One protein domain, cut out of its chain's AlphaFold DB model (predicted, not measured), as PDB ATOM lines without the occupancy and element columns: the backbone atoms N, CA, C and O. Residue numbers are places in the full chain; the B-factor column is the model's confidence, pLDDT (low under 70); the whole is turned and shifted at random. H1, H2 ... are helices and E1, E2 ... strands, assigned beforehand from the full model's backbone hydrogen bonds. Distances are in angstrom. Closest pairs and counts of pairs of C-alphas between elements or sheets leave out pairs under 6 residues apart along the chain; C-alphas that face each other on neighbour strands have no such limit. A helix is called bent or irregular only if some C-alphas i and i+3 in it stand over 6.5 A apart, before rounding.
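This is residues 13 to 196 of the 676 residues of an uncharacterized protein of Cylindrobasidium torrendii FP15055 ss-10 (UniProt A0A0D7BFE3). The chain is wound in stacked turns, a short solenoid: strands E1, E2, E3, E4 and E6 stand side by side as a parallel wall, and the returning stretches H4, H5, H6 and the small two-stranded sheet of E5 and E7 form a row facing it. At the E1 end, H1, H2 and H3 make a small helical head that adds to the length. The printed part has 184 residues with six named helices and seven named strands, in the order H1 H2 H3 E1 H4 E2 H5 E3 H6 E4 E5 E6 E7. The class is mixed, helices and strands, and both sheets, E1 E2 E3 E4 E6 and E5 E7, are parallel. It is compact, with a radius of gyration of the C-alphas of 17.0 A, yet elongated in outline, spanning 61 by 35 by 26 A.

Start at H1, residues 16 to 26; it touches H2, residues 60 to 67, at a steep tilt of 59 degrees, with the C-alphas of Arg 20 and Leu 65 closest at 6.8 A. H3, residues 70 to 73, only just touches H1, with 3 pairs of C-alphas within 8 A, closest Val 24 and Leu 72 at 6.2 A. Next come E1, residues 75 to 78, and H4, residues 86 to 98, which touches H3 with residues 95 to 98 alone, the C-alphas of Pro 70 and Arg 98 closest at 5.7 A. H4 only grazes the large sheet, with its residues 92 to 96. E2, residues 104 to 112, is the parallel neighbour of E1; look for N 76 and O 105 at 2.8 A. H5, residues 114 to 124, touches H4 at a shallow tilt of 21 degrees, the same way, with the C-alphas of Asp 93 and Ala 122 closest at 5.9 A. H5 is on the sheet at a height of 8.9 A and runs along the strands, at 3 degrees to E2 on the local plane. E3, residues 130 to 138, is parallel to E2, with N 106 and O 132 at 2.8 A. H6, residues 140 to 147, is on the same face as H5 and touches it at a shallow tilt of 19 degrees, with the C-alphas of Ser 114 and Gln 142 closest at 6.0 A. E4, residues 157 to 162, is parallel to E3, with N 135 and O 159 at 2.8 A. E1, H4, E2, then E2, H5, E3, then E3, H6, E4 are strand-helix-strand units, two parallel neighbour strands with a helix between, each crossover right-handed. E5, residues 168 to 172, comes near H6, with the C-alphas of Arg 144 and Thr 171 closest at 5.7 A. E6, residues 180 to 185, is an edge strand parallel to E4, with N 160 and O 182 at 2.9 A. E7, residues 190 to 193, is parallel to E5, with N 171 and O 191 at 2.8 A. In H1, H2 and H6 every O i to N i+4 pair is within hydrogen-bond range; in H4 it is 8 of 9, in H5 5 of 7, and H3 is too short for such a pair.

Find C-alpha 16 at (-22.985, -15.555, -24.577); from there H1 runs 15.1 A to C-alpha 26. H4 is 18.6 A long. H5, 14.5 A, is irregular: C-alphas 115 and 118 are 8.1 A apart. E2 begins at C-alpha 104 at (-13.223, 1.174, -10.759), runs 18.8 A and bends by 79 degrees at residue 109; E3 measures 17.3 A and bends by 64 degrees at residue 135. E4 spans 16.6 A and E6 16.9 A. E7 ends at C-alpha 193 at (-5.084, 20.897, -1.124).

The two C-alphas farthest apart are those of Thr 13 and Ile 167, 61.2 A. The printed part has no cut. The link from H1 to H2, residues 27 to 59, is long. The large sheet is twisted, its C-alphas up to 5.2 A off the best plane. The mean pLDDT of the printed part is 84.9; 22 residues are under 70, among them residues 30 to 39 and 185 to 191.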
ATOM      1  N   THR A  13     -28.620 -22.369 -23.668       61.12
ATOM      2  CA  THR A  13     -28.544 -22.157 -25.125       61.12
ATOM      3  C   THR A  13     -28.698 -20.688 -25.513       61.12
ATOM      4  O   THR A  13     -28.799 -20.391 -26.702       61.12
ATOM      5  N   LEU A  14     -28.780 -19.770 -24.540       71.94
ATOM      6  CA  LEU A  14     -28.706 -18.346 -24.846       71.94
ATOM      7  C   LEU A  14     -27.283 -18.024 -25.321       71.94
ATOM      8  O   LEU A  14     -26.334 -18.466 -24.671       71.94
ATOM      9  N   PRO A  15     -27.136 -17.269 -26.420       85.06
ATOM     10  CA  PRO A  15     -25.846 -16.746 -26.838       85.06
ATOM     11  C   PRO A  15     -25.144 -15.971 -25.711       85.06
ATOM     12  O   PRO A  15     -25.785 -15.290 -24.902       85.06
ATOM     13  N   ASP A  16     -23.822 -16.107 -25.647       87.62
ATOM     14  CA  ASP A  16     -22.985 -15.555 -24.577       87.62
ATOM     15  C   ASP A  16     -23.048 -14.019 -24.490       87.62
ATOM     16  O   ASP A  16     -22.963 -13.452 -23.401       87.62
ATOM     17  N   ASP A  17     -23.234 -13.344 -25.623       86.38
ATOM     18  CA  ASP A  17     -23.454 -11.900 -25.740       86.38
ATOM     19  C   ASP A  17     -24.776 -11.469 -25.090       86.38
ATOM     20  O   ASP A  17     -24.792 -10.553 -24.267       86.38
ATOM     21  N   VAL A  18     -25.869 -12.188 -25.361       87.12
ATOM     22  CA  VAL A  18     -27.176 -11.923 -24.740       87.12
ATOM     23  C   VAL A  18     -27.119 -12.165 -23.229       87.12
ATOM     24  O   VAL A  18     -27.646 -11.371 -22.449       87.12
ATOM     25  N   LEU A  19     -26.455 -13.239 -22.788       87.31
ATOM     26  CA  LEU A  19     -26.254 -13.510 -21.361       87.31
ATOM     27  C   LEU A  19     -25.424 -12.419 -20.679       87.31
ATOM     28  O   LEU A  19     -25.757 -12.018 -19.563       87.31
ATOM     29  N   ARG A  20     -24.380 -11.911 -21.343       89.19
ATOM     30  CA  ARG A  20     -23.552 -10.818 -20.824       89.19
ATOM     31  C   ARG A  20     -24.366  -9.543 -20.623       89.19
ATOM     32  O   ARG A  20     -24.290  -8.956 -19.547       89.19
ATOM     33  N   GLU A  21     -25.185  -9.160 -21.598       88.06
ATOM     34  CA  GLU A  21     -26.071  -7.994 -21.483       88.06
ATOM     35  C   GLU A  21     -27.064  -8.140 -20.327       88.06
ATOM     36  O   GLU A  21     -27.236  -7.225 -19.517       88.06
ATOM     37  N   ILE A  22     -27.667  -9.324 -20.178       88.12
ATOM     38  CA  ILE A  22     -28.541  -9.619 -19.037       88.12
ATOM     39  C   ILE A  22     -27.772  -9.447 -17.721       88.12
ATOM     40  O   ILE A  22     -28.277  -8.811 -16.796       88.12
ATOM     41  N   PHE A  23     -26.542  -9.961 -17.627       90.88
ATOM     42  CA  PHE A  23     -25.729  -9.842 -16.414       90.88
ATOM     43  C   PHE A  23     -25.429  -8.383 -16.073       90.88
ATOM     44  O   PHE A  23     -25.586  -7.996 -14.916       90.88
ATOM     45  N   VAL A  24     -25.055  -7.571 -17.067       86.75
ATOM     46  CA  VAL A  24     -24.775  -6.139 -16.881       86.75
ATOM     47  C   VAL A  24     -26.010  -5.395 -16.368       86.75
ATOM     48  O   VAL A  24     -25.878  -4.522 -15.515       86.75
ATOM     49  N   LYS A  25     -27.217  -5.762 -16.814       84.62
ATOM     50  CA  LYS A  25     -28.471  -5.186 -16.298       84.62
ATOM     51  C   LYS A  25     -28.846  -5.684 -14.900       84.62
ATOM     52  O   LYS A  25     -29.543  -4.979 -14.176       84.62
ATOM     53  N   CYS A  26     -28.415  -6.884 -14.511       83.75
ATOM     54  CA  CYS A  26     -28.689  -7.453 -13.190       83.75
ATOM     55  C   CYS A  26     -27.733  -6.965 -12.094       83.75
ATOM     56  O   CYS A  26     -28.076  -7.068 -10.914       83.75
ATOM     57  N   VAL A  27     -26.535  -6.492 -12.448       82.44
ATOM     58  CA  VAL A  27     -25.572  -5.950 -11.485       82.44
ATOM     59  C   VAL A  27     -25.809  -4.445 -11.348       82.44
ATOM     60  O   VAL A  27     -25.641  -3.719 -12.325       82.44
ATOM     61  N   PRO A  28     -26.189  -3.945 -10.160       71.19
ATOM     62  CA  PRO A  28     -26.332  -2.513  -9.967       71.19
ATOM     63  C   PRO A  28     -24.965  -1.830 -10.074       71.19
ATOM     64  O   PRO A  28     -23.996  -2.237  -9.431       71.19
ATOM     65  N   ARG A  29     -24.897  -0.803 -10.923       73.00
ATOM     66  CA  ARG A  29     -23.686  -0.024 -11.211       73.00
ATOM     67  C   ARG A  29     -23.778   1.342 -10.552       73.00
ATOM     68  O   ARG A  29     -24.869   1.784 -10.194       73.00
ATOM     69  N   ALA A  30     -22.630   2.003 -10.433       62.75
ATOM     70  CA  ALA A  30     -22.629   3.424 -10.141       62.75
ATOM     71  C   ALA A  30     -23.356   4.172 -11.274       62.75
ATOM     72  O   ALA A  30     -23.135   3.862 -12.451       62.75
ATOM     73  N   VAL A  31     -24.225   5.130 -10.940       62.56
ATOM     74  CA  VAL A  31     -24.762   6.074 -11.937       62.56
ATOM     75  C   VAL A  31     -23.582   6.801 -12.595       62.56
ATOM     76  O   VAL A  31     -22.535   6.971 -11.972       62.56
ATOM     77  N   VAL A  32     -23.723   7.162 -13.875       55.62
ATOM     78  CA  VAL A  32     -22.630   7.646 -14.744       55.62
ATOM     79  C   VAL A  32     -21.827   8.791 -14.118       55.62
ATOM     80  O   VAL A  32     -20.620   8.866 -14.332       55.62
ATOM     81  N   ASP A  33     -22.475   9.640 -13.324       55.69
ATOM     82  CA  ASP A  33     -21.862  10.777 -12.641       55.69
ATOM     83  C   ASP A  33     -21.416  10.486 -11.199       55.69
ATOM     84  O   ASP A  33     -20.727  11.313 -10.618       55.69
ATOM     85  N   GLY A  34     -21.791   9.353 -10.590       56.09
ATOM     86  CA  GLY A  34     -21.357   8.936  -9.246       56.09
ATOM     87  C   GLY A  34     -21.614   9.947  -8.114       56.09
ATOM     88  O   GLY A  34     -21.112   9.758  -7.004       56.09
ATOM     89  N   PHE A  35     -22.342  11.028  -8.401       51.84
ATOM     90  CA  PHE A  35     -22.321  12.269  -7.630       51.84
ATOM     91  C   PHE A  35     -23.362  12.256  -6.510       51.84
ATOM     92  O   PHE A  35     -23.116  12.741  -5.406       51.84
ATOM     93  N   GLU A  36     -24.520  11.653  -6.769       63.12
ATOM     94  CA  GLU A  36     -25.600  11.552  -5.792       63.12
ATOM     95  C   GLU A  36     -25.330  10.468  -4.736       63.12
ATOM     96  O   GLU A  36     -24.703   9.442  -4.994       63.12
ATOM     97  N   GLU A  37     -25.861  10.644  -3.523       55.78
ATOM     98  CA  GLU A  37     -25.729   9.656  -2.440       55.78
ATOM     99  C   GLU A  37     -26.356   8.292  -2.810       55.78
ATOM    100  O   GLU A  37     -25.874   7.227  -2.405       55.78
ATOM    101  N   GLY A  38     -27.384   8.321  -3.667       61.59
ATOM    102  CA  GLY A  38     -28.021   7.151  -4.273       61.59
ATOM    103  C   GLY A  38     -27.293   6.576  -5.492       61.59
ATOM    104  O   GLY A  38     -27.742   5.564  -6.025       61.59
ATOM    105  N   ALA A  39     -26.173   7.165  -5.930       68.19
ATOM    106  CA  ALA A  39     -25.485   6.736  -7.144       68.19
ATOM    107  C   ALA A  39     -24.870   5.337  -7.021       68.19
ATOM    108  O   ALA A  39     -24.630   4.705  -8.042       68.19
ATOM    109  N   PHE A  40     -24.629   4.836  -5.804       79.81
ATOM    110  CA  PHE A  40     -24.067   3.504  -5.548       79.81
ATOM    111  C   PHE A  40     -25.119   2.493  -5.060       79.81
ATOM    112  O   PHE A  40     -26.084   2.881  -4.393       79.81
ATOM    113  N   PRO A  41     -24.897   1.181  -5.286       79.56
ATOM    114  CA  PRO A  41     -25.781   0.129  -4.792       79.56
ATOM    115  C   PRO A  41     -26.037   0.227  -3.280       79.56
ATOM    116  O   PRO A  41     -25.105   0.387  -2.489       79.56
ATOM    117  N   LEU A  42     -27.300   0.048  -2.870       76.75
ATOM    118  CA  LEU A  42     -27.735   0.046  -1.461       76.75
ATOM    119  C   LEU A  42     -27.366  -1.238  -0.689       76.75
ATOM    120  O   LEU A  42     -27.784  -1.428   0.450       76.75
ATOM    121  N   HIS A  43     -26.590  -2.133  -1.296       81.00
ATOM    122  CA  HIS A  43     -26.062  -3.341  -0.669       81.00
ATOM    123  C   HIS A  43     -24.550  -3.433  -0.872       81.00
ATOM    124  O   HIS A  43     -23.980  -2.805  -1.762       81.00
ATOM    125  N   SER A  44     -23.895  -4.241  -0.038       86.50
ATOM    126  CA  SER A  44     -22.456  -4.484  -0.148       86.50
ATOM    127  C   SER A  44     -22.147  -5.351  -1.370       86.50
ATOM    128  O   SER A  44     -22.634  -6.480  -1.454       86.50
ATOM    129  N   SER A  45     -21.268  -4.885  -2.265       87.31
ATOM    130  CA  SER A  45     -20.771  -5.667  -3.414       87.31
ATOM    131  C   SER A  45     -20.003  -6.926  -2.981       87.31
ATOM    132  O   SER A  45     -19.776  -7.841  -3.772       87.31
ATOM    133  N   LEU A  46     -19.589  -6.997  -1.710       88.81
ATOM    134  CA  LEU A  46     -18.859  -8.125  -1.123       88.81
ATOM    135  C   LEU A  46     -19.787  -9.197  -0.521       88.81
ATOM    136  O   LEU A  46     -19.303 -10.238  -0.044       88.81
ATOM    137  N   ASP A  47     -21.103  -8.960  -0.521       86.12
ATOM    138  CA  ASP A  47     -22.092  -9.959  -0.134       86.12
ATOM    139  C   ASP A  47     -22.346 -10.940  -1.288       86.12
ATOM    140  O   ASP A  47     -22.856 -10.619  -2.358       86.12
ATOM    141  N   LYS A  48     -22.013 -12.197  -1.018       86.94
ATOM    142  CA  LYS A  48     -22.122 -13.335  -1.935       86.94
ATOM    143  C   LYS A  48     -23.565 -13.732  -2.268       86.94
ATOM    144  O   LYS A  48     -23.755 -14.559  -3.159       86.94
ATOM    145  N   ASN A  49     -24.553 -13.172  -1.569       85.31
ATOM    146  CA  ASN A  49     -25.974 -13.367  -1.859       85.31
ATOM    147  C   ASN A  49     -26.507 -12.432  -2.954       85.31
ATOM    148  O   ASN A  49     -27.650 -12.604  -3.374       85.31
ATOM    149  N   TYR A  50     -25.698 -11.481  -3.428       86.25
ATOM    150  CA  TYR A  50     -26.071 -10.541  -4.482       86.25
ATOM    151  C   TYR A  50     -25.213 -10.737  -5.745       86.25
ATOM    152  O   TYR A  50     -24.117 -11.314  -5.680       86.25
ATOM    153  N   PRO A  51     -25.699 -10.308  -6.925       85.75
ATOM    154  CA  PRO A  51     -24.870 -10.188  -8.120       85.75
ATOM    155  C   PRO A  51     -23.635  -9.304  -7.850       85.75
ATOM    156  O   PRO A  51     -23.727  -8.370  -7.058       85.75
ATOM    157  N   PRO A  52     -22.477  -9.581  -8.473       90.19
ATOM    158  CA  PRO A  52     -22.235 -10.592  -9.513       90.19
ATOM    159  C   PRO A  52     -22.012 -12.024  -8.988       90.19
ATOM    160  O   PRO A  52     -21.939 -12.976  -9.770       90.19
ATOM    161  N   TRP A  53     -21.919 -12.229  -7.670       90.25
ATOM    162  CA  TRP A  53     -21.564 -13.529  -7.089       90.25
ATOM    163  C   TRP A  53     -22.585 -14.619  -7.381       90.25
ATOM    164  O   TRP A  53     -22.192 -15.736  -7.723       90.25
ATOM    165  N   THR A  54     -23.873 -14.310  -7.266       89.56
ATOM    166  CA  THR A  54     -24.957 -15.265  -7.539       89.56
ATOM    167  C   THR A  54     -24.966 -15.721  -8.995       89.56
ATOM    168  O   THR A  54     -25.139 -16.912  -9.248       89.56
ATOM    169  N   LEU A  55     -24.673 -14.820  -9.941       88.69
ATOM    170  CA  LEU A  55     -24.565 -15.140 -11.371       88.69
ATOM    171  C   LEU A  55     -23.439 -16.153 -11.629       88.69
ATOM    172  O   LEU A  55     -23.622 -17.122 -12.362       88.69
ATOM    173  N   SER A  56     -22.310 -16.019 -10.925       88.06
ATOM    174  CA  SER A  56     -21.171 -16.946 -11.034       88.06
ATOM    175  C   SER A  56     -21.398 -18.344 -10.418       88.06
ATOM    176  O   SER A  56     -20.526 -19.216 -10.502       88.06
ATOM    177  N   GLN A  57     -22.535 -18.563  -9.749       86.38
ATOM    178  CA  GLN A  57     -22.840 -19.791  -9.003       86.38
ATOM    179  C   GLN A  57     -23.908 -20.670  -9.669       86.38
ATOM    180  O   GLN A  57     -24.229 -21.724  -9.127       86.38
ATOM    181  N   VAL A  58     -24.441 -20.271 -10.828       84.88
ATOM    182  CA  VAL A  58     -25.544 -20.989 -11.489       84.88
ATOM    183  C   VAL A  58     -25.055 -22.251 -12.208       84.88
ATOM    184  O   VAL A  58     -25.402 -23.362 -11.816       84.88
ATOM    185  N   ASN A  59     -24.229 -22.101 -13.245       82.56
ATOM    186  CA  ASN A  59     -23.622 -23.214 -13.979       82.56
ATOM    187  C   ASN A  59     -22.199 -22.846 -14.448       82.56
ATOM    188  O   ASN A  59     -21.719 -21.739 -14.190       82.56
ATOM    189  N   GLN A  60     -21.510 -23.775 -15.119       82.50
ATOM    190  CA  GLN A  60     -20.137 -23.552 -15.590       82.50
ATOM    191  C   GLN A  60     -20.040 -22.427 -16.635       82.50
ATOM    192  O   GLN A  60     -19.128 -21.610 -16.525       82.50
ATOM    193  N   ASN A  61     -20.986 -22.329 -17.580       86.06
ATOM    194  CA  ASN A  61     -20.963 -21.282 -18.611       86.06
ATOM    195  C   ASN A  61     -21.179 -19.883 -18.012       86.06
ATOM    196  O   ASN A  61     -20.401 -18.964 -18.234       86.06
ATOM    197  N   TRP A  62     -22.184 -19.736 -17.150       89.75
ATOM    198  CA  TRP A  62     -22.484 -18.498 -16.433       89.75
ATOM    199  C   TRP A  62     -21.320 -18.063 -15.556       89.75
ATOM    200  O   TRP A  62     -21.004 -16.880 -15.480       89.75
ATOM    201  N   ARG A  63     -20.646 -19.023 -14.913       91.25
ATOM    202  CA  ARG A  63     -19.422 -18.744 -14.169       91.25
ATOM    203  C   ARG A  63     -18.318 -18.237 -15.087       91.25
ATOM    204  O   ARG A  63     -17.706 -17.234 -14.742       91.25
ATOM    205  N   ALA A  64     -18.071 -18.891 -16.220       91.19
ATOM    206  CA  ALA A  64     -17.063 -18.450 -17.180       91.19
ATOM    207  C   ALA A  64     -17.359 -17.026 -17.676       91.19
ATOM    208  O   ALA A  64     -16.497 -16.162 -17.552       91.19
ATOM    209  N   LEU A  65     -18.600 -16.752 -18.092       92.00
ATOM    210  CA  LEU A  65     -19.039 -15.433 -18.554       92.00
ATOM    211  C   LEU A  65     -18.962 -14.355 -17.474       92.00
ATOM    212  O   LEU A  65     -18.473 -13.256 -17.730       92.00
ATOM    213  N   ALA A  66     -19.418 -14.648 -16.255       92.44
ATOM    214  CA  ALA A  66     -19.365 -13.690 -15.154       92.44
ATOM    215  C   ALA A  66     -17.917 -13.349 -14.772       92.44
ATOM    216  O   ALA A  66     -17.628 -12.213 -14.406       92.44
ATOM    217  N   LEU A  67     -17.001 -14.322 -14.848       92.06
ATOM    218  CA  LEU A  67     -15.577 -14.110 -14.577       92.06
ATOM    219  C   LEU A  67     -14.852 -13.417 -15.735       92.06
ATOM    220  O   LEU A  67     -13.925 -12.659 -15.479       92.06
ATOM    221  N   SER A  68     -15.269 -13.651 -16.980       92.12
ATOM    222  CA  SER A  68     -14.682 -13.037 -18.175       92.12
ATOM    223  C   SER A  68     -15.245 -11.649 -18.494       92.12
ATOM    224  O   SER A  68     -14.890 -11.089 -19.527       92.12
ATOM    225  N   THR A  69     -16.163 -11.121 -17.679       93.25
ATOM    226  CA  THR A  69     -16.816  -9.823 -17.902       93.25
ATOM    227  C   THR A  69     -16.429  -8.855 -16.777       93.25
ATOM    228  O   THR A  69     -17.111  -8.818 -15.748       93.25
ATOM    229  N   PRO A  70     -15.354  -8.057 -16.945       93.12
ATOM    230  CA  PRO A  70     -14.841  -7.175 -15.894       93.12
ATOM    231  C   PRO A  70     -15.822  -6.085 -15.453       93.12
ATOM    232  O   PRO A  70     -15.800  -5.660 -14.301       93.12
ATOM    233  N   GLU A  71     -16.736  -5.675 -16.338       90.81
ATOM    234  CA  GLU A  71     -17.763  -4.661 -16.053       90.81
ATOM    235  C   GLU A  71     -18.667  -5.017 -14.870       90.81
ATOM    236  O   GLU A  71     -19.149  -4.134 -14.168       90.81
ATOM    237  N   LEU A  72     -18.875  -6.310 -14.609       91.75
ATOM    238  CA  LEU A  72     -19.687  -6.772 -13.482       91.75
ATOM    239  C   LEU A  72     -19.007  -6.527 -12.125       91.75
ATOM    240  O   LEU A  72     -19.649  -6.637 -11.082       91.75
ATOM    241  N   TRP A  73     -17.707  -6.232 -12.140       93.19
ATOM    242  CA  TRP A  73     -16.850  -6.074 -10.967       93.19
ATOM    243  C   TRP A  73     -16.295  -4.643 -10.846       93.19
ATOM    244  O   TRP A  73     -15.460  -4.380  -9.986       93.19
ATOM    245  N   SER A  74     -16.730  -3.698 -11.691       92.06
ATOM    246  CA  SER A  74     -16.186  -2.331 -11.716       92.06
ATOM    247  C   SER A  74     -16.768  -1.399 -10.645       92.06
ATOM    248  O   SER A  74     -16.232  -0.316 -10.449       92.06
ATOM    249  N   THR A  75     -17.840  -1.784  -9.943       91.56
ATOM    250  CA  THR A  75     -18.468  -0.964  -8.889       91.56
ATOM    251  C   THR A  75     -18.422  -1.681  -7.537       91.56
ATOM    252  O   THR A  75     -19.178  -2.616  -7.273       91.56
ATOM    253  N   CYS A  76     -17.551  -1.220  -6.641       91.88
ATOM    254  CA  CYS A  76     -17.349  -1.799  -5.316       91.88
ATOM    255  C   CYS A  76     -17.978  -0.920  -4.222       91.88
ATOM    256  O   CYS A  76     -17.433   0.120  -3.861       91.88
ATOM    257  N   SER A  77     -19.115  -1.350  -3.669       91.12
ATOM    258  CA  SER A  77     -19.761  -0.719  -2.512       91.12
ATOM    259  C   SER A  77     -19.475  -1.522  -1.240       91.12
ATOM    260  O   SER A  77     -19.785  -2.714  -1.158       91.12
ATOM    261  N   ILE A  78     -18.882  -0.879  -0.238       91.44
ATOM    262  CA  ILE A  78     -18.545  -1.434   1.071       91.44
ATOM    263  C   ILE A  78     -19.437  -0.766   2.116       91.44
ATOM    264  O   ILE A  78     -19.223   0.383   2.500       91.44
ATOM    265  N   MET A  79     -20.452  -1.502   2.570       86.50
ATOM    266  CA  MET A  79     -21.450  -1.000   3.526       86.50
ATOM    267  C   MET A  79     -21.048  -1.203   4.991       86.50
ATOM    268  O   MET A  79     -21.429  -0.409   5.839       86.50
ATOM    269  N   ASP A  80     -20.309  -2.272   5.286       83.06
ATOM    270  CA  ASP A  80     -19.903  -2.658   6.638       83.06
ATOM    271  C   ASP A  80     -18.540  -3.360   6.567       83.06
ATOM    272  O   ASP A  80     -18.287  -4.139   5.636       83.06
ATOM    273  N   ILE A  81     -17.665  -3.073   7.532       83.75
ATOM    274  CA  ILE A  81     -16.366  -3.727   7.687       83.75
ATOM    275  C   ILE A  81     -16.478  -4.670   8.889       83.75
ATOM    276  O   ILE A  81     -16.537  -4.225  10.037       83.75
ATOM    277  N   PRO A  82     -16.492  -5.995   8.666       80.19
ATOM    278  CA  PRO A  82     -16.579  -6.939   9.764       80.19
ATOM    279  C   PRO A  82     -15.334  -6.836  10.649       80.19
ATOM    280  O   PRO A  82     -14.223  -6.657  10.154       80.19
ATOM    281  N   ARG A  83     -15.501  -7.091  11.952       69.94
ATOM    282  CA  ARG A  83     -14.397  -7.155  12.936       69.94
ATOM    283  C   ARG A  83     -13.313  -8.193  12.605       69.94
ATOM    284  O   ARG A  83     -12.271  -8.213  13.245       69.94
ATOM    285  N   ILE A  84     -13.587  -9.110  11.676       65.50
ATOM    286  CA  ILE A  84     -12.670 -10.175  11.262       65.50
ATOM    287  C   ILE A  84     -12.280  -9.934   9.812       65.50
ATOM    288  O   ILE A  84     -13.107  -9.988   8.899       65.50
ATOM    289  N   HIS A  85     -10.991  -9.702   9.616       73.62
ATOM    290  CA  HIS A  85     -10.495  -8.938   8.484       73.62
ATOM    291  C   HIS A  85      -9.973  -9.801   7.319       73.62
ATOM    292  O   HIS A  85     -10.198  -9.468   6.155       73.62
ATOM    293  N   GLY A  86      -9.375 -10.970   7.582       76.12
ATOM    294  CA  GLY A  86      -8.646 -11.736   6.551       76.12
ATOM    295  C   GLY A  86      -9.503 -12.261   5.386       76.12
ATOM    296  O   GLY A  86      -9.148 -12.137   4.215       76.12
ATOM    297  N   ALA A  87     -10.684 -12.824   5.667       81.38
ATOM    298  CA  ALA A  87     -11.594 -13.295   4.613       81.38
ATOM    299  C   ALA A  87     -12.331 -12.158   3.884       81.38
ATOM    300  O   ALA A  87     -12.932 -12.402   2.833       81.38
ATOM    301  N   PHE A  88     -12.338 -10.960   4.466       85.69
ATOM    302  CA  PHE A  88     -12.943  -9.765   3.893       85.69
ATOM    303  C   PHE A  88     -11.966  -9.080   2.935       85.69
ATOM    304  O   PHE A  88     -12.311  -8.874   1.774       85.69
ATOM    305  N   GLN A  89     -10.716  -8.884   3.367       86.38
ATOM    306  CA  GLN A  89      -9.630  -8.341   2.549       86.38
ATOM    307  C   GLN A  89      -9.448  -9.126   1.242       86.38
ATOM    308  O   GLN A  89      -9.560  -8.560   0.162       86.38
ATOM    309  N   ARG A  90      -9.328 -10.460   1.317       88.31
ATOM    310  CA  ARG A  90      -9.192 -11.296   0.109       88.31
ATOM    311  C   ARG A  90     -10.368 -11.190  -0.856       88.31
ATOM    312  O   ARG A  90     -10.203 -11.438  -2.047       88.31
ATOM    313  N   ARG A  91     -11.574 -10.889  -0.360       90.81
ATOM    314  CA  ARG A  91     -12.730 -10.668  -1.239       90.81
ATOM    315  C   ARG A  91     -12.621  -9.338  -1.961       90.81
ATOM    316  O   ARG A  91     -12.962  -9.318  -3.134       90.81
ATOM    317  N   ILE A  92     -12.133  -8.292  -1.296       93.00
ATOM    318  CA  ILE A  92     -11.821  -7.011  -1.940       93.00
ATOM    319  C   ILE A  92     -10.769  -7.241  -3.025       93.00
ATOM    320  O   ILE A  92     -11.032  -6.928  -4.181       93.00
ATOM    321  N   ASP A  93      -9.654  -7.897  -2.692       92.50
ATOM    322  CA  ASP A  93      -8.584  -8.186  -3.655       92.50
ATOM    323  C   ASP A  93      -9.108  -8.974  -4.862       92.50
ATOM    324  O   ASP A  93      -8.831  -8.639  -6.010       92.50
ATOM    325  N   LEU A  94      -9.905 -10.019  -4.619       92.44
ATOM    326  CA  LEU A  94     -10.499 -10.825  -5.684       92.44
ATOM    327  C   LEU A  94     -11.484 -10.019  -6.542       92.44
ATOM    328  O   LEU A  94     -11.520 -10.211  -7.755       92.44
ATOM    329  N   TYR A  95     -12.286  -9.151  -5.926       93.44
ATOM    330  CA  TYR A  95     -13.247  -8.299  -6.624       93.44
ATOM    331  C   TYR A  95     -12.517  -7.300  -7.533       93.44
ATOM    332  O   TYR A  95     -12.821  -7.216  -8.719       93.44
ATOM    333  N   LEU A  96     -11.489  -6.625  -7.008       93.62
ATOM    334  CA  LEU A  96     -10.688  -5.638  -7.739       93.62
ATOM    335  C   LEU A  96      -9.808  -6.258  -8.831       93.62
ATOM    336  O   LEU A  96      -9.605  -5.635  -9.870       93.62
ATOM    337  N   ARG A  97      -9.322  -7.492  -8.648       94.19
ATOM    338  CA  ARG A  97      -8.619  -8.232  -9.710       94.19
ATOM    339  C   ARG A  97      -9.547  -8.589 -10.866       94.19
ATOM    340  O   ARG A  97      -9.145  -8.528 -12.018       94.19
ATOM    341  N   ARG A  98     -10.800  -8.955 -10.582       93.62
ATOM    342  CA  ARG A  98     -11.780  -9.294 -11.630       93.62
ATOM    343  C   ARG A  98     -12.270  -8.090 -12.419       93.62
ATOM    344  O   ARG A  98     -12.795  -8.279 -13.507       93.62
ATOM    345  N   SER A  99     -12.110  -6.884 -11.882       94.44
ATOM    346  CA  SER A  99     -12.442  -5.655 -12.598       94.44
ATOM    347  C   SER A  99     -11.365  -5.233 -13.599       94.44
ATOM    348  O   SER A  99     -11.608  -4.330 -14.395       94.44
ATOM    349  N   GLU A 100     -10.179  -5.848 -13.578       92.06
ATOM    350  CA  GLU A 100      -9.101  -5.508 -14.509       92.06
ATOM    351  C   GLU A 100      -9.491  -5.810 -15.964       92.06
ATOM    352  O   GLU A 100     -10.084  -6.857 -16.235       92.06
ATOM    353  N   PRO A 101      -9.165  -4.915 -16.921       92.88
ATOM    354  CA  PRO A 101      -8.369  -3.683 -16.779       92.88
ATOM    355  C   PRO A 101      -9.196  -2.400 -16.549       92.88
ATOM    356  O   PRO A 101      -8.645  -1.303 -16.596       92.88
ATOM    357  N   LEU A 102     -10.511  -2.499 -16.340       92.81
ATOM    358  CA  LEU A 102     -11.412  -1.345 -16.368       92.81
ATOM    359  C   LEU A 102     -11.206  -0.382 -15.184       92.81
ATOM    360  O   LEU A 102     -10.747  -0.806 -14.116       92.81
ATOM    361  N   PRO A 103     -11.579   0.904 -15.336       92.88
ATOM    362  CA  PRO A 103     -11.679   1.825 -14.212       92.88
ATOM    363  C   PRO A 103     -12.680   1.328 -13.163       92.88
ATOM    364  O   PRO A 103     -13.661   0.658 -13.496       92.88
ATOM    365  N   VAL A 104     -12.435   1.660 -11.898       93.56
ATOM    366  CA  VAL A 104     -13.223   1.174 -10.759       93.56
ATOM    367  C   VAL A 104     -13.858   2.342 -10.013       93.56
ATOM    368  O   VAL A 104     -13.192   3.339  -9.729       93.56
ATOM    369  N   ASP A 105     -15.128   2.179  -9.656       92.94
ATOM    370  CA  ASP A 105     -15.849   3.070  -8.753       92.94
ATOM    371  C   ASP A 105     -15.955   2.425  -7.376       92.94
ATOM    372  O   ASP A 105     -16.381   1.272  -7.248       92.94
ATOM    373  N   ILE A 106     -15.584   3.161  -6.335       93.19
ATOM    374  CA  ILE A 106     -15.517   2.652  -4.969       93.19
ATOM    375  C   ILE A 106     -16.334   3.545  -4.047       93.19
ATOM    376  O   ILE A 106     -16.147   4.754  -4.007       93.19
ATOM    377  N   SER A 107     -17.197   2.935  -3.242       92.12
ATOM    378  CA  SER A 107     -17.918   3.612  -2.168       92.12
ATOM    379  C   SER A 107     -17.707   2.864  -0.861       92.12
ATOM    380  O   SER A 107     -18.037   1.687  -0.764       92.12
ATOM    381  N   VAL A 108     -17.216   3.546   0.168       91.81
ATOM    382  CA  VAL A 108     -17.085   3.031   1.534       91.81
ATOM    383  C   VAL A 108     -18.045   3.818   2.420       91.81
ATOM    384  O   VAL A 108     -17.804   4.987   2.696       91.81
ATOM    385  N   ARG A 109     -19.163   3.210   2.834       87.38
ATOM    386  CA  ARG A 109     -20.209   3.893   3.626       87.38
ATOM    387  C   ARG A 109     -20.023   3.783   5.140       87.38
ATOM    388  O   ARG A 109     -20.656   4.523   5.882       87.38
ATOM    389  N   THR A 110     -19.180   2.864   5.591       85.44
ATOM    390  CA  THR A 110     -18.806   2.719   7.004       85.44
ATOM    391  C   THR A 110     -17.596   3.585   7.349       85.44
ATOM    392  O   THR A 110     -16.823   3.939   6.462       85.44
ATOM    393  N   ASP A 111     -17.406   3.874   8.638       86.00
ATOM    394  CA  ASP A 111     -16.251   4.627   9.134       86.00
ATOM    395  C   ASP A 111     -14.930   3.883   8.885       86.00
ATOM    396  O   ASP A 111     -14.709   2.765   9.368       86.00
ATOM    397  N   LEU A 112     -14.050   4.508   8.105       86.44
ATOM    398  CA  LEU A 112     -12.716   4.012   7.795       86.44
ATOM    399  C   LEU A 112     -11.684   4.720   8.682       86.44
ATOM    400  O   LEU A 112     -11.283   5.850   8.415       86.44
ATOM    401  N   ASN A 113     -11.236   4.032   9.729       85.69
ATOM    402  CA  ASN A 113     -10.261   4.529  10.698       85.69
ATOM    403  C   ASN A 113      -8.994   3.663  10.713       85.69
ATOM    404  O   ASN A 113      -8.897   2.663   9.995       85.69
ATOM    405  N   SER A 114      -8.040   4.028  11.564       82.81
ATOM    406  CA  SER A 114      -6.755   3.334  11.729       82.81
ATOM    407  C   SER A 114      -6.845   1.821  12.021       82.81
ATOM    408  O   SER A 114      -5.918   1.079  11.686       82.81
ATOM    409  N   ASN A 115      -7.958   1.300  12.555       84.44
ATOM    410  CA  ASN A 115      -8.142  -0.151  12.731       84.44
ATOM    411  C   ASN A 115      -8.396  -0.889  11.403       84.44
ATOM    412  O   ASN A 115      -8.254  -2.110  11.311       84.44
ATOM    413  N   HIS A 116      -8.757  -0.161  10.346       87.44
ATOM    414  CA  HIS A 116      -9.144  -0.700   9.045       87.44
ATOM    415  C   HIS A 116      -8.023  -0.623   7.993       87.44
ATOM    416  O   HIS A 116      -8.288  -0.772   6.802       87.44
ATOM    417  N   ASN A 117      -6.758  -0.484   8.415       86.44
ATOM    418  CA  ASN A 117      -5.580  -0.394   7.535       86.44
ATOM    419  C   ASN A 117      -5.511  -1.472   6.439       86.44
ATOM    420  O   ASN A 117      -5.099  -1.197   5.315       86.44
ATOM    421  N   HIS A 118      -5.931  -2.699   6.742       85.81
ATOM    422  CA  HIS A 118      -5.958  -3.809   5.785       85.81
ATOM    423  C   HIS A 118      -6.999  -3.603   4.665       85.81
ATOM    424  O   HIS A 118      -6.755  -4.003   3.527       85.81
ATOM    425  N   VAL A 119      -8.141  -2.966   4.962       89.31
ATOM    426  CA  VAL A 119      -9.145  -2.577   3.958       89.31
ATOM    427  C   VAL A 119      -8.574  -1.465   3.093       89.31
ATOM    428  O   VAL A 119      -8.592  -1.581   1.870       89.31
ATOM    429  N   SER A 120      -8.004  -0.429   3.718       89.62
ATOM    430  CA  SER A 120      -7.366   0.681   3.011       89.62
ATOM    431  C   SER A 120      -6.285   0.179   2.056       89.62
ATOM    432  O   SER A 120      -6.290   0.546   0.886       89.62
ATOM    433  N   ALA A 121      -5.406  -0.719   2.512       90.56
ATOM    434  CA  ALA A 121      -4.355  -1.318   1.692       90.56
ATOM    435  C   ALA A 121      -4.914  -2.108   0.495       90.56
ATOM    436  O   ALA A 121      -4.424  -1.944  -0.621       90.56
ATOM    437  N   ALA A 122      -5.954  -2.922   0.705       91.31
ATOM    438  CA  ALA A 122      -6.586  -3.695  -0.366       91.31
ATOM    439  C   ALA A 122      -7.247  -2.800  -1.423       91.31
ATOM    440  O   ALA A 122      -7.097  -3.032  -2.620       91.31
ATOM    441  N   ILE A 123      -7.942  -1.741  -1.001       93.31
ATOM    442  CA  ILE A 123      -8.562  -0.783  -1.924       93.31
ATOM    443  C   ILE A 123      -7.477  -0.007  -2.689       93.31
ATOM    444  O   ILE A 123      -7.564   0.145  -3.911       93.31
ATOM    445  N   LEU A 124      -6.429   0.442  -1.990       93.12
ATOM    446  CA  LEU A 124      -5.304   1.189  -2.563       93.12
ATOM    447  C   LEU A 124      -4.528   0.404  -3.622       93.12
ATOM    448  O   LEU A 124      -3.938   1.023  -4.506       93.12
ATOM    449  N   ALA A 125      -4.558  -0.929  -3.587       91.50
ATOM    450  CA  ALA A 125      -3.936  -1.759  -4.615       91.50
ATOM    451  C   ALA A 125      -4.496  -1.489  -6.027       91.50
ATOM    452  O   ALA A 125      -3.796  -1.713  -7.010       91.50
ATOM    453  N   ALA A 126      -5.726  -0.966  -6.141       92.94
ATOM    454  CA  ALA A 126      -6.346  -0.581  -7.412       92.94
ATOM    455  C   ALA A 126      -6.377   0.944  -7.659       92.94
ATOM    456  O   ALA A 126      -7.076   1.393  -8.568       92.94
ATOM    457  N   SER A 127      -5.643   1.739  -6.868       93.06
ATOM    458  CA  SER A 127      -5.704   3.217  -6.856       93.06
ATOM    459  C   SER A 127      -5.463   3.897  -8.202       93.06
ATOM    460  O   SER A 127      -6.120   4.888  -8.512       93.06
ATOM    461  N   THR A 128      -4.596   3.341  -9.047       93.00
ATOM    462  CA  THR A 128      -4.296   3.897 -10.377       93.00
ATOM    463  C   THR A 128      -5.481   3.848 -11.343       93.00
ATOM    464  O   THR A 128      -5.515   4.609 -12.307       93.00
ATOM    465  N   ARG A 129      -6.462   2.970 -11.084       94.75
ATOM    466  CA  ARG A 129      -7.677   2.782 -11.893       94.75
ATOM    467  C   ARG A 129      -8.923   3.391 -11.251       94.75
ATOM    468  O   ARG A 129     -10.023   3.175 -11.754       94.75
ATOM    469  N   TRP A 130      -8.797   4.091 -10.125       94.75
ATOM    470  CA  TRP A 130      -9.949   4.711  -9.473       94.75
ATOM    471  C   TRP A 130     -10.526   5.811 -10.356       94.75
ATOM    472  O   TRP A 130      -9.819   6.753 -10.693       94.75
ATOM    473  N   ARG A 131     -11.809   5.695 -10.704       93.25
ATOM    474  CA  ARG A 131     -12.552   6.716 -11.452       93.25
ATOM    475  C   ARG A 131     -13.388   7.589 -10.525       93.25
ATOM    476  O   ARG A 131     -13.312   8.812 -10.609       93.25
ATOM    477  N   CYS A 132     -14.161   6.959  -9.646       92.12
ATOM    478  CA  CYS A 132     -15.013   7.613  -8.656       92.12
ATOM    479  C   CYS A 132     -14.783   6.982  -7.284       92.12
ATOM    480  O   CYS A 132     -14.840   5.759  -7.152       92.12
ATOM    481  N   VAL A 133     -14.517   7.797  -6.263       93.12
ATOM    482  CA  VAL A 133     -14.289   7.316  -4.894       93.12
ATOM    483  C   VAL A 133     -15.116   8.114  -3.903       93.12
ATOM    484  O   VAL A 133     -15.059   9.340  -3.884       93.12
ATOM    485  N   ARG A 134     -15.855   7.407  -3.047       91.31
ATOM    486  CA  ARG A 134     -16.699   7.989  -2.004       91.31
ATOM    487  C   ARG A 134     -16.380   7.390  -0.638       91.31
ATOM    488  O   ARG A 134     -16.466   6.176  -0.459       91.31
ATOM    489  N   PHE A 135     -16.085   8.245   0.333       90.69
ATOM    490  CA  PHE A 135     -15.956   7.899   1.746       90.69
ATOM    491  C   PHE A 135     -17.095   8.551   2.528       90.69
ATOM    492  O   PHE A 135     -17.132   9.769   2.679       90.69
ATOM    493  N   GLY A 136     -18.029   7.742   3.025       86.50
ATOM    494  CA  GLY A 136     -19.143   8.203   3.861       86.50
ATOM    495  C   GLY A 136     -18.716   8.610   5.274       86.50
ATOM    496  O   GLY A 136     -19.387   9.425   5.899       86.50
ATOM    497  N   ALA A 137     -17.598   8.068   5.754       86.50
ATOM    498  CA  ALA A 137     -16.917   8.468   6.980       86.50
ATOM    499  C   ALA A 137     -15.459   7.974   6.921       86.50
ATOM    500  O   ALA A 137     -15.219   6.788   6.687       86.50
ATOM    501  N   VAL A 138     -14.482   8.861   7.097       88.38
ATOM    502  CA  VAL A 138     -13.054   8.507   7.147       88.38
ATOM    503  C   VAL A 138     -12.318   9.347   8.188       88.38
ATOM    504  O   VAL A 138     -12.579  10.540   8.341       88.38
ATOM    505  N   GLU A 139     -11.386   8.727   8.907       87.94
ATOM    506  CA  GLU A 139     -10.506   9.424   9.843       87.94
ATOM    507  C   GLU A 139      -9.497  10.298   9.062       87.94
ATOM    508  O   GLU A 139      -8.876   9.806   8.113       87.94
ATOM    509  N   PRO A 140      -9.267  11.572   9.438       86.69
ATOM    510  CA  PRO A 140      -8.342  12.457   8.721       86.69
ATOM    511  C   PRO A 140      -6.921  11.890   8.542       86.69
ATOM    512  O   PRO A 140      -6.314  12.027   7.477       86.69
ATOM    513  N   THR A 141      -6.398  11.196   9.554       87.00
ATOM    514  CA  THR A 141      -5.085  10.525   9.518       87.00
ATOM    515  C   THR A 141      -5.054   9.397   8.482       87.00
ATOM    516  O   THR A 141      -4.094   9.274   7.717       87.00
ATOM    517  N   GLN A 142      -6.131   8.609   8.408       87.94
ATOM    518  CA  GLN A 142      -6.307   7.513   7.462       87.94
ATOM    519  C   GLN A 142      -6.433   8.032   6.028       87.94
ATOM    520  O   GLN A 142      -5.809   7.477   5.122       87.94
ATOM    521  N   PHE A 143      -7.194   9.110   5.825       90.25
ATOM    522  CA  PHE A 143      -7.301   9.783   4.533       90.25
ATOM    523  C   PHE A 143      -5.933  10.293   4.067       90.25
ATOM    524  O   PHE A 143      -5.485   9.957   2.971       90.25
ATOM    525  N   ARG A 144      -5.206  11.011   4.934       89.56
ATOM    526  CA  ARG A 144      -3.846  11.480   4.639       89.56
ATOM    527  C   ARG A 144      -2.924  10.322   4.256       89.56
ATOM    528  O   ARG A 144      -2.244  10.401   3.241       89.56
ATOM    529  N   ALA A 145      -2.934   9.221   5.007       89.19
ATOM    530  CA  ALA A 145      -2.122   8.042   4.700       89.19
ATOM    531  C   ALA A 145      -2.452   7.404   3.335       89.19
ATOM    532  O   ALA A 145      -1.592   6.772   2.716       89.19
ATOM    533  N   MET A 146      -3.694   7.550   2.862       90.56
ATOM    534  CA  MET A 146      -4.134   7.016   1.575       90.56
ATOM    535  C   MET A 146      -3.768   7.908   0.391       90.56
ATOM    536  O   MET A 146      -3.457   7.358  -0.662       90.56
ATOM    537  N   PHE A 147      -3.805   9.233   0.553       91.31
ATOM    538  CA  PHE A 147      -3.689  10.190  -0.555       91.31
ATOM    539  C   PHE A 147      -2.354  10.941  -0.616       91.31
ATOM    540  O   PHE A 147      -1.925  11.327  -1.702       91.31
ATOM    541  N   GLN A 148      -1.676  11.137   0.515       89.44
ATOM    542  CA  GLN A 148      -0.456  11.939   0.570       89.44
ATOM    543  C   GLN A 148       0.641  11.346  -0.326       89.44
ATOM    544  O   GLN A 148       0.965  10.163  -0.212       89.44
ATOM    545  N   GLN A 149       1.247  12.194  -1.167       85.50
ATOM    546  CA  GLN A 149       2.358  11.834  -2.066       85.50
ATOM    547  C   GLN A 149       2.030  10.681  -3.036       85.50
ATOM    548  O   GLN A 149       2.910   9.901  -3.402       85.50
ATOM    549  N   ARG A 150       0.763  10.546  -3.451       91.00
ATOM    550  CA  ARG A 150       0.327   9.521  -4.408       91.00
ATOM    551  C   ARG A 150      -0.480  10.122  -5.543       91.00
ATOM    552  O   ARG A 150      -1.258  11.043  -5.327       91.00
ATOM    553  N   GLN A 151      -0.313   9.527  -6.720       92.44
ATOM    554  CA  GLN A 151      -0.980   9.927  -7.951       92.44
ATOM    555  C   GLN A 151      -2.228   9.099  -8.220       92.44
ATOM    556  O   GLN A 151      -2.191   7.868  -8.189       92.44
ATOM    557  N   PHE A 152      -3.309   9.790  -8.571       94.50
ATOM    558  CA  PHE A 152      -4.573   9.181  -8.976       94.50
ATOM    559  C   PHE A 152      -4.976   9.708 -10.362       94.50
ATOM    560  O   PHE A 152      -5.834  10.585 -10.476       94.50
ATOM    561  N   PRO A 153      -4.350   9.199 -11.440       93.06
ATOM    562  CA  PRO A 153      -4.469   9.778 -12.781       93.06
ATOM    563  C   PRO A 153      -5.858   9.615 -13.411       93.06
ATOM    564  O   PRO A 153      -6.234  10.409 -14.264       93.06
ATOM    565  N   ALA A 154      -6.622   8.595 -13.009       93.31
ATOM    566  CA  ALA A 154      -7.960   8.318 -13.537       93.31
ATOM    567  C   ALA A 154      -9.098   8.908 -12.680       93.31
ATOM    568  O   ALA A 154     -10.268   8.786 -13.058       93.31
ATOM    569  N   LEU A 155      -8.779   9.513 -11.526       95.00
ATOM    570  CA  LEU A 155      -9.779   9.930 -10.547       95.00
ATOM    571  C   LEU A 155     -10.465  11.209 -11.013       95.00
ATOM    572  O   LEU A 155      -9.866  12.277 -11.020       95.00
ATOM    573  N   THR A 156     -11.738  11.079 -11.370       93.69
ATOM    574  CA  THR A 156     -12.582  12.178 -11.858       93.69
ATOM    575  C   THR A 156     -13.534  12.695 -10.787       93.69
ATOM    576  O   THR A 156     -13.917  13.864 -10.826       93.69
ATOM    577  N   HIS A 157     -13.892  11.840  -9.820       92.25
ATOM    578  CA  HIS A 157     -14.839  12.147  -8.751       92.25
ATOM    579  C   HIS A 157     -14.286  11.704  -7.398       92.25
ATOM    580  O   HIS A 157     -13.949  10.529  -7.222       92.25
ATOM    581  N   LEU A 158     -14.259  12.616  -6.431       92.75
ATOM    582  CA  LEU A 158     -13.867  12.323  -5.056       92.75
ATOM    583  C   LEU A 158     -14.884  12.918  -4.082       92.75
ATOM    584  O   LEU A 158     -15.173  14.108  -4.132       92.75
ATOM    585  N   SER A 159     -15.408  12.086  -3.187       90.56
ATOM    586  CA  SER A 159     -16.335  12.485  -2.131       90.56
ATOM    587  C   SER A 159     -15.815  12.016  -0.780       90.56
ATOM    588  O   SER A 159     -15.508  10.833  -0.603       90.56
ATOM    589  N   VAL A 160     -15.672  12.944   0.163       89.56
ATOM    590  CA  VAL A 160     -15.048  12.695   1.464       89.56
ATOM    591  C   VAL A 160     -15.888  13.306   2.573       89.56
ATOM    592  O   VAL A 160     -16.110  14.513   2.615       89.56
ATOM    593  N   CYS A 161     -16.309  12.462   3.507       86.94
ATOM    594  CA  CYS A 161     -16.913  12.868   4.765       86.94
ATOM    595  C   CYS A 161     -15.984  12.469   5.916       86.94
ATOM    596  O   CYS A 161     -15.654  11.289   6.066       86.94
ATOM    597  N   PHE A 162     -15.539  13.434   6.719       84.94
ATOM    598  CA  PHE A 162     -14.635  13.162   7.838       84.94
ATOM    599  C   PHE A 162     -15.410  12.793   9.106       84.94
ATOM    600  O   PHE A 162     -16.343  13.493   9.502       84.94
ATOM    601  N   SER A 163     -15.017  11.697   9.764       81.00
ATOM    602  CA  SER A 163     -15.687  11.223  10.987       81.00
ATOM    603  C   SER A 163     -15.338  12.038  12.233       81.00
ATOM    604  O   SER A 163     -16.085  12.004  13.212       81.00
ATOM    605  N   GLN A 164     -14.228  12.778  12.202       74.88
ATOM    606  CA  GLN A 164     -13.717  13.577  13.314       74.88
ATOM    607  C   GLN A 164     -13.076  14.871  12.807       74.88
ATOM    608  O   GLN A 164     -12.543  14.917  11.698       74.88
ATOM    609  N   CYS A 165     -13.083  15.893  13.658       68.50
ATOM    610  CA  CYS A 165     -12.315  17.115  13.469       68.50
ATOM    611  C   CYS A 165     -10.961  16.957  14.175       68.50
ATOM    612  O   CYS A 165     -10.907  16.850  15.398       68.50
ATOM    613  N   LEU A 166      -9.875  16.880  13.404       68.38
ATOM    614  CA  LEU A 166      -8.510  16.789  13.925       68.38
ATOM    615  C   LEU A 166      -7.631  17.810  13.209       68.38
ATOM    616  O   LEU A 166      -7.603  17.837  11.978       68.38
ATOM    617  N   ILE A 167      -6.883  18.600  13.982       70.25
ATOM    618  CA  ILE A 167      -5.853  19.504  13.463       70.25
ATOM    619  C   ILE A 167      -4.688  18.652  12.983       70.25
ATOM    620  O   ILE A 167      -3.882  18.156  13.770       70.25
ATOM    621  N   ILE A 168      -4.633  18.455  11.671       73.94
ATOM    622  CA  ILE A 168      -3.559  17.739  10.990       73.94
ATOM    623  C   ILE A 168      -3.013  18.598   9.846       73.94
ATOM    624  O   ILE A 168      -3.729  19.460   9.331       73.94
ATOM    625  N   PRO A 169      -1.761  18.371   9.406       79.62
ATOM    626  CA  PRO A 169      -1.220  19.090   8.260       79.62
ATOM    627  C   PRO A 169      -2.070  18.867   7.005       79.62
ATOM    628  O   PRO A 169      -2.745  17.837   6.869       79.62
ATOM    629  N   SER A 170      -1.990  19.803   6.060       81.69
ATOM    630  CA  SER A 170      -2.791  19.743   4.841       81.69
ATOM    631  C   SER A 170      -2.430  18.537   3.968       81.69
ATOM    632  O   SER A 170      -1.258  18.171   3.845       81.69
ATOM    633  N   THR A 171      -3.440  17.864   3.413       87.19
ATOM    634  CA  THR A 171      -3.255  16.706   2.524       87.19
ATOM    635  C   THR A 171      -3.275  17.174   1.078       87.19
ATOM    636  O   THR A 171      -4.313  17.621   0.596       87.19
ATOM    637  N   THR A 172      -2.144  17.055   0.386       89.88
ATOM    638  CA  THR A 172      -2.027  17.425  -1.031       89.88
ATOM    639  C   THR A 172      -2.511  16.288  -1.924       89.88
ATOM    640  O   THR A 172      -2.013  15.166  -1.807       89.88
ATOM    641  N   LEU A 173      -3.465  16.575  -2.813       90.69
ATOM    642  CA  LEU A 173      -4.038  15.616  -3.756       90.69
ATOM    643  C   LEU A 173      -3.398  15.750  -5.143       90.69
ATOM    644  O   LEU A 173      -3.668  16.708  -5.863       90.69
ATOM    645  N   ASP A 174      -2.628  14.747  -5.567       91.62
ATOM    646  CA  ASP A 174      -2.137  14.645  -6.949       91.62
ATOM    647  C   ASP A 174      -3.172  13.892  -7.812       91.62
ATOM    648  O   ASP A 174      -3.157  12.666  -7.962       91.62
ATOM    649  N   THR A 175      -4.169  14.649  -8.279       92.88
ATOM    650  CA  THR A 175      -5.386  14.150  -8.946       92.88
ATOM    651  C   THR A 175      -5.656  14.938 -10.241       92.88
ATOM    652  O   THR A 175      -6.610  15.710 -10.324       92.88
ATOM    653  N   PRO A 176      -4.822  14.782 -11.288       91.94
ATOM    654  CA  PRO A 176      -4.835  15.661 -12.464       91.94
ATOM    655  C   PRO A 176      -6.113  15.579 -13.312       91.94
ATOM    656  O   PRO A 176      -6.321  16.432 -14.161       91.94
ATOM    657  N   ALA A 177      -6.969  14.578 -13.099       93.19
ATOM    658  CA  ALA A 177      -8.241  14.422 -13.806       93.19
ATOM    659  C   ALA A 177      -9.472  14.757 -12.942       93.19
ATOM    660  O   ALA A 177     -10.594  14.478 -13.363       93.19
ATOM    661  N   LEU A 178      -9.289  15.306 -11.732       93.75
ATOM    662  CA  LEU A 178     -10.383  15.555 -10.794       93.75
ATOM    663  C   LEU A 178     -11.268  16.708 -11.274       93.75
ATOM    664  O   LEU A 178     -10.829  17.853 -11.319       93.75
ATOM    665  N   LEU A 179     -12.531  16.405 -11.574       93.00
ATOM    666  CA  LEU A 179     -13.518  17.385 -12.037       93.00
ATOM    667  C   LEU A 179     -14.606  17.645 -10.994       93.00
ATOM    668  O   LEU A 179     -15.115  18.762 -10.904       93.00
ATOM    669  N   HIS A 180     -14.980  16.622 -10.219       91.62
ATOM    670  CA  HIS A 180     -16.058  16.698  -9.235       91.62
ATOM    671  C   HIS A 180     -15.538  16.393  -7.834       91.62
ATOM    672  O   HIS A 180     -14.957  15.330  -7.592       91.62
ATOM    673  N   PHE A 181     -15.785  17.309  -6.902       91.50
ATOM    674  CA  PHE A 181     -15.297  17.187  -5.536       91.50
ATOM    675  C   PHE A 181     -16.400  17.457  -4.512       91.50
ATOM    676  O   PHE A 181     -17.100  18.466  -4.579       91.50
ATOM    677  N   GLU A 182     -16.562  16.538  -3.564       88.75
ATOM    678  CA  GLU A 182     -17.464  16.678  -2.426       88.75
ATOM    679  C   GLU A 182     -16.676  16.562  -1.126       88.75
ATOM    680  O   GLU A 182     -15.975  15.576  -0.892       88.75
ATOM    681  N   GLN A 183     -16.843  17.551  -0.256       85.38
ATOM    682  CA  GLN A 183     -16.221  17.585   1.055       85.38
ATOM    683  C   GLN A 183     -17.273  17.912   2.113       85.38
ATOM    684  O   GLN A 183     -17.961  18.925   2.037       85.38
ATOM    685  N   ASN A 184     -17.401  17.047   3.114       77.50
ATOM    686  CA  ASN A 184     -18.271  17.273   4.263       77.50
ATOM    687  C   ASN A 184     -17.452  17.097   5.549       77.50
ATOM    688  O   ASN A 184     -16.953  16.007   5.843       77.50
ATOM    689  N   MET A 185     -17.268  18.179   6.297       67.06
ATOM    690  CA  MET A 185     -16.678  18.180   7.625       67.06
ATOM    691  C   MET A 185     -17.764  18.366   8.681       67.06
ATOM    692  O   MET A 185     -18.610  19.251   8.632       67.06
ATOM    693  N   ARG A 186     -17.685  17.571   9.746       58.81
ATOM    694  CA  ARG A 186     -18.503  17.830  10.938       58.81
ATOM    695  C   ARG A 186     -17.966  18.987  11.796       58.81
ATOM    696  O   ARG A 186     -18.669  19.416  12.697       58.81
ATOM    697  N   SER A 187     -16.750  19.480  11.534       49.84
ATOM    698  CA  SER A 187     -16.131  20.694  12.103       49.84
ATOM    699  C   SER A 187     -14.704  20.832  11.530       49.84
ATOM    700  O   SER A 187     -14.065  19.814  11.246       49.84
ATOM    701  N   GLY A 188     -14.247  22.065  11.280       52.47
ATOM    702  CA  GLY A 188     -13.034  22.401  10.524       52.47
ATOM    703  C   GLY A 188     -11.715  22.046  11.213       52.47
ATOM    704  O   GLY A 188     -11.534  22.400  12.368       52.47
ATOM    705  N   ALA A 189     -10.802  21.385  10.482       46.69
ATOM    706  CA  ALA A 189      -9.362  21.306  10.806       46.69
ATOM    707  C   ALA A 189      -8.493  20.505   9.798       46.69
ATOM    708  O   ALA A 189      -7.269  20.480   9.941       46.69
ATOM    709  N   SER A 190      -9.068  19.832   8.787       55.78
ATOM    710  CA  SER A 190      -8.283  19.065   7.798       55.78
ATOM    711  C   SER A 190      -8.243  19.755   6.430       55.78
ATOM    712  O   SER A 190      -9.117  19.590   5.583       55.78
ATOM    713  N   TYR A 191      -7.201  20.548   6.192       69.12
ATOM    714  CA  TYR A 191      -7.025  21.236   4.916       69.12
ATOM    715  C   TYR A 191      -6.680  20.226   3.814       69.12
ATOM    716  O   TYR A 191      -5.616  19.613   3.815       69.12
ATOM    717  N   ILE A 192      -7.587  20.012   2.867       84.38
ATOM    718  CA  ILE A 192      -7.265  19.308   1.619       84.38
ATOM    719  C   ILE A 192      -6.720  20.351   0.644       84.38
ATOM    720  O   ILE A 192      -7.371  21.377   0.481       84.38
ATOM    721  N   GLU A 193      -5.576  20.107   0.013       87.75
ATOM    722  CA  GLU A 193      -5.084  20.897  -1.124       87.75
ATOM    723  C   GLU A 193      -5.374  20.121  -2.408       87.75
ATOM    724  O   GLU A 193      -4.681  19.153  -2.729       87.75
ATOM    725  N   ALA A 194      -6.450  20.506  -3.093       88.00
ATOM    726  CA  ALA A 194      -6.903  19.904  -4.341       88.00
ATOM    727  C   ALA A 194      -6.519  20.791  -5.544       88.00
ATOM    728  O   ALA A 194      -6.245  21.977  -5.366       88.00
ATOM    729  N   PRO A 195      -6.518  20.259  -6.777       91.00
ATOM    730  CA  PRO A 195      -6.403  21.073  -7.989       91.00
ATOM    731  C   PRO A 195      -7.705  21.863  -8.229       91.00
ATOM    732  O   PRO A 195      -8.564  21.460  -9.011       91.00
ATOM    733  N   TRP A 196      -7.893  22.956  -7.483       90.56
ATOM    734  CA  TRP A 196      -9.139  23.736  -7.439       90.56
ATOM    735  C   TRP A 196      -9.522  24.382  -8.777       90.56
ATOM    736  O   TRP A 196     -10.704  24.539  -9.075       90.56
TER     737      TRP A 196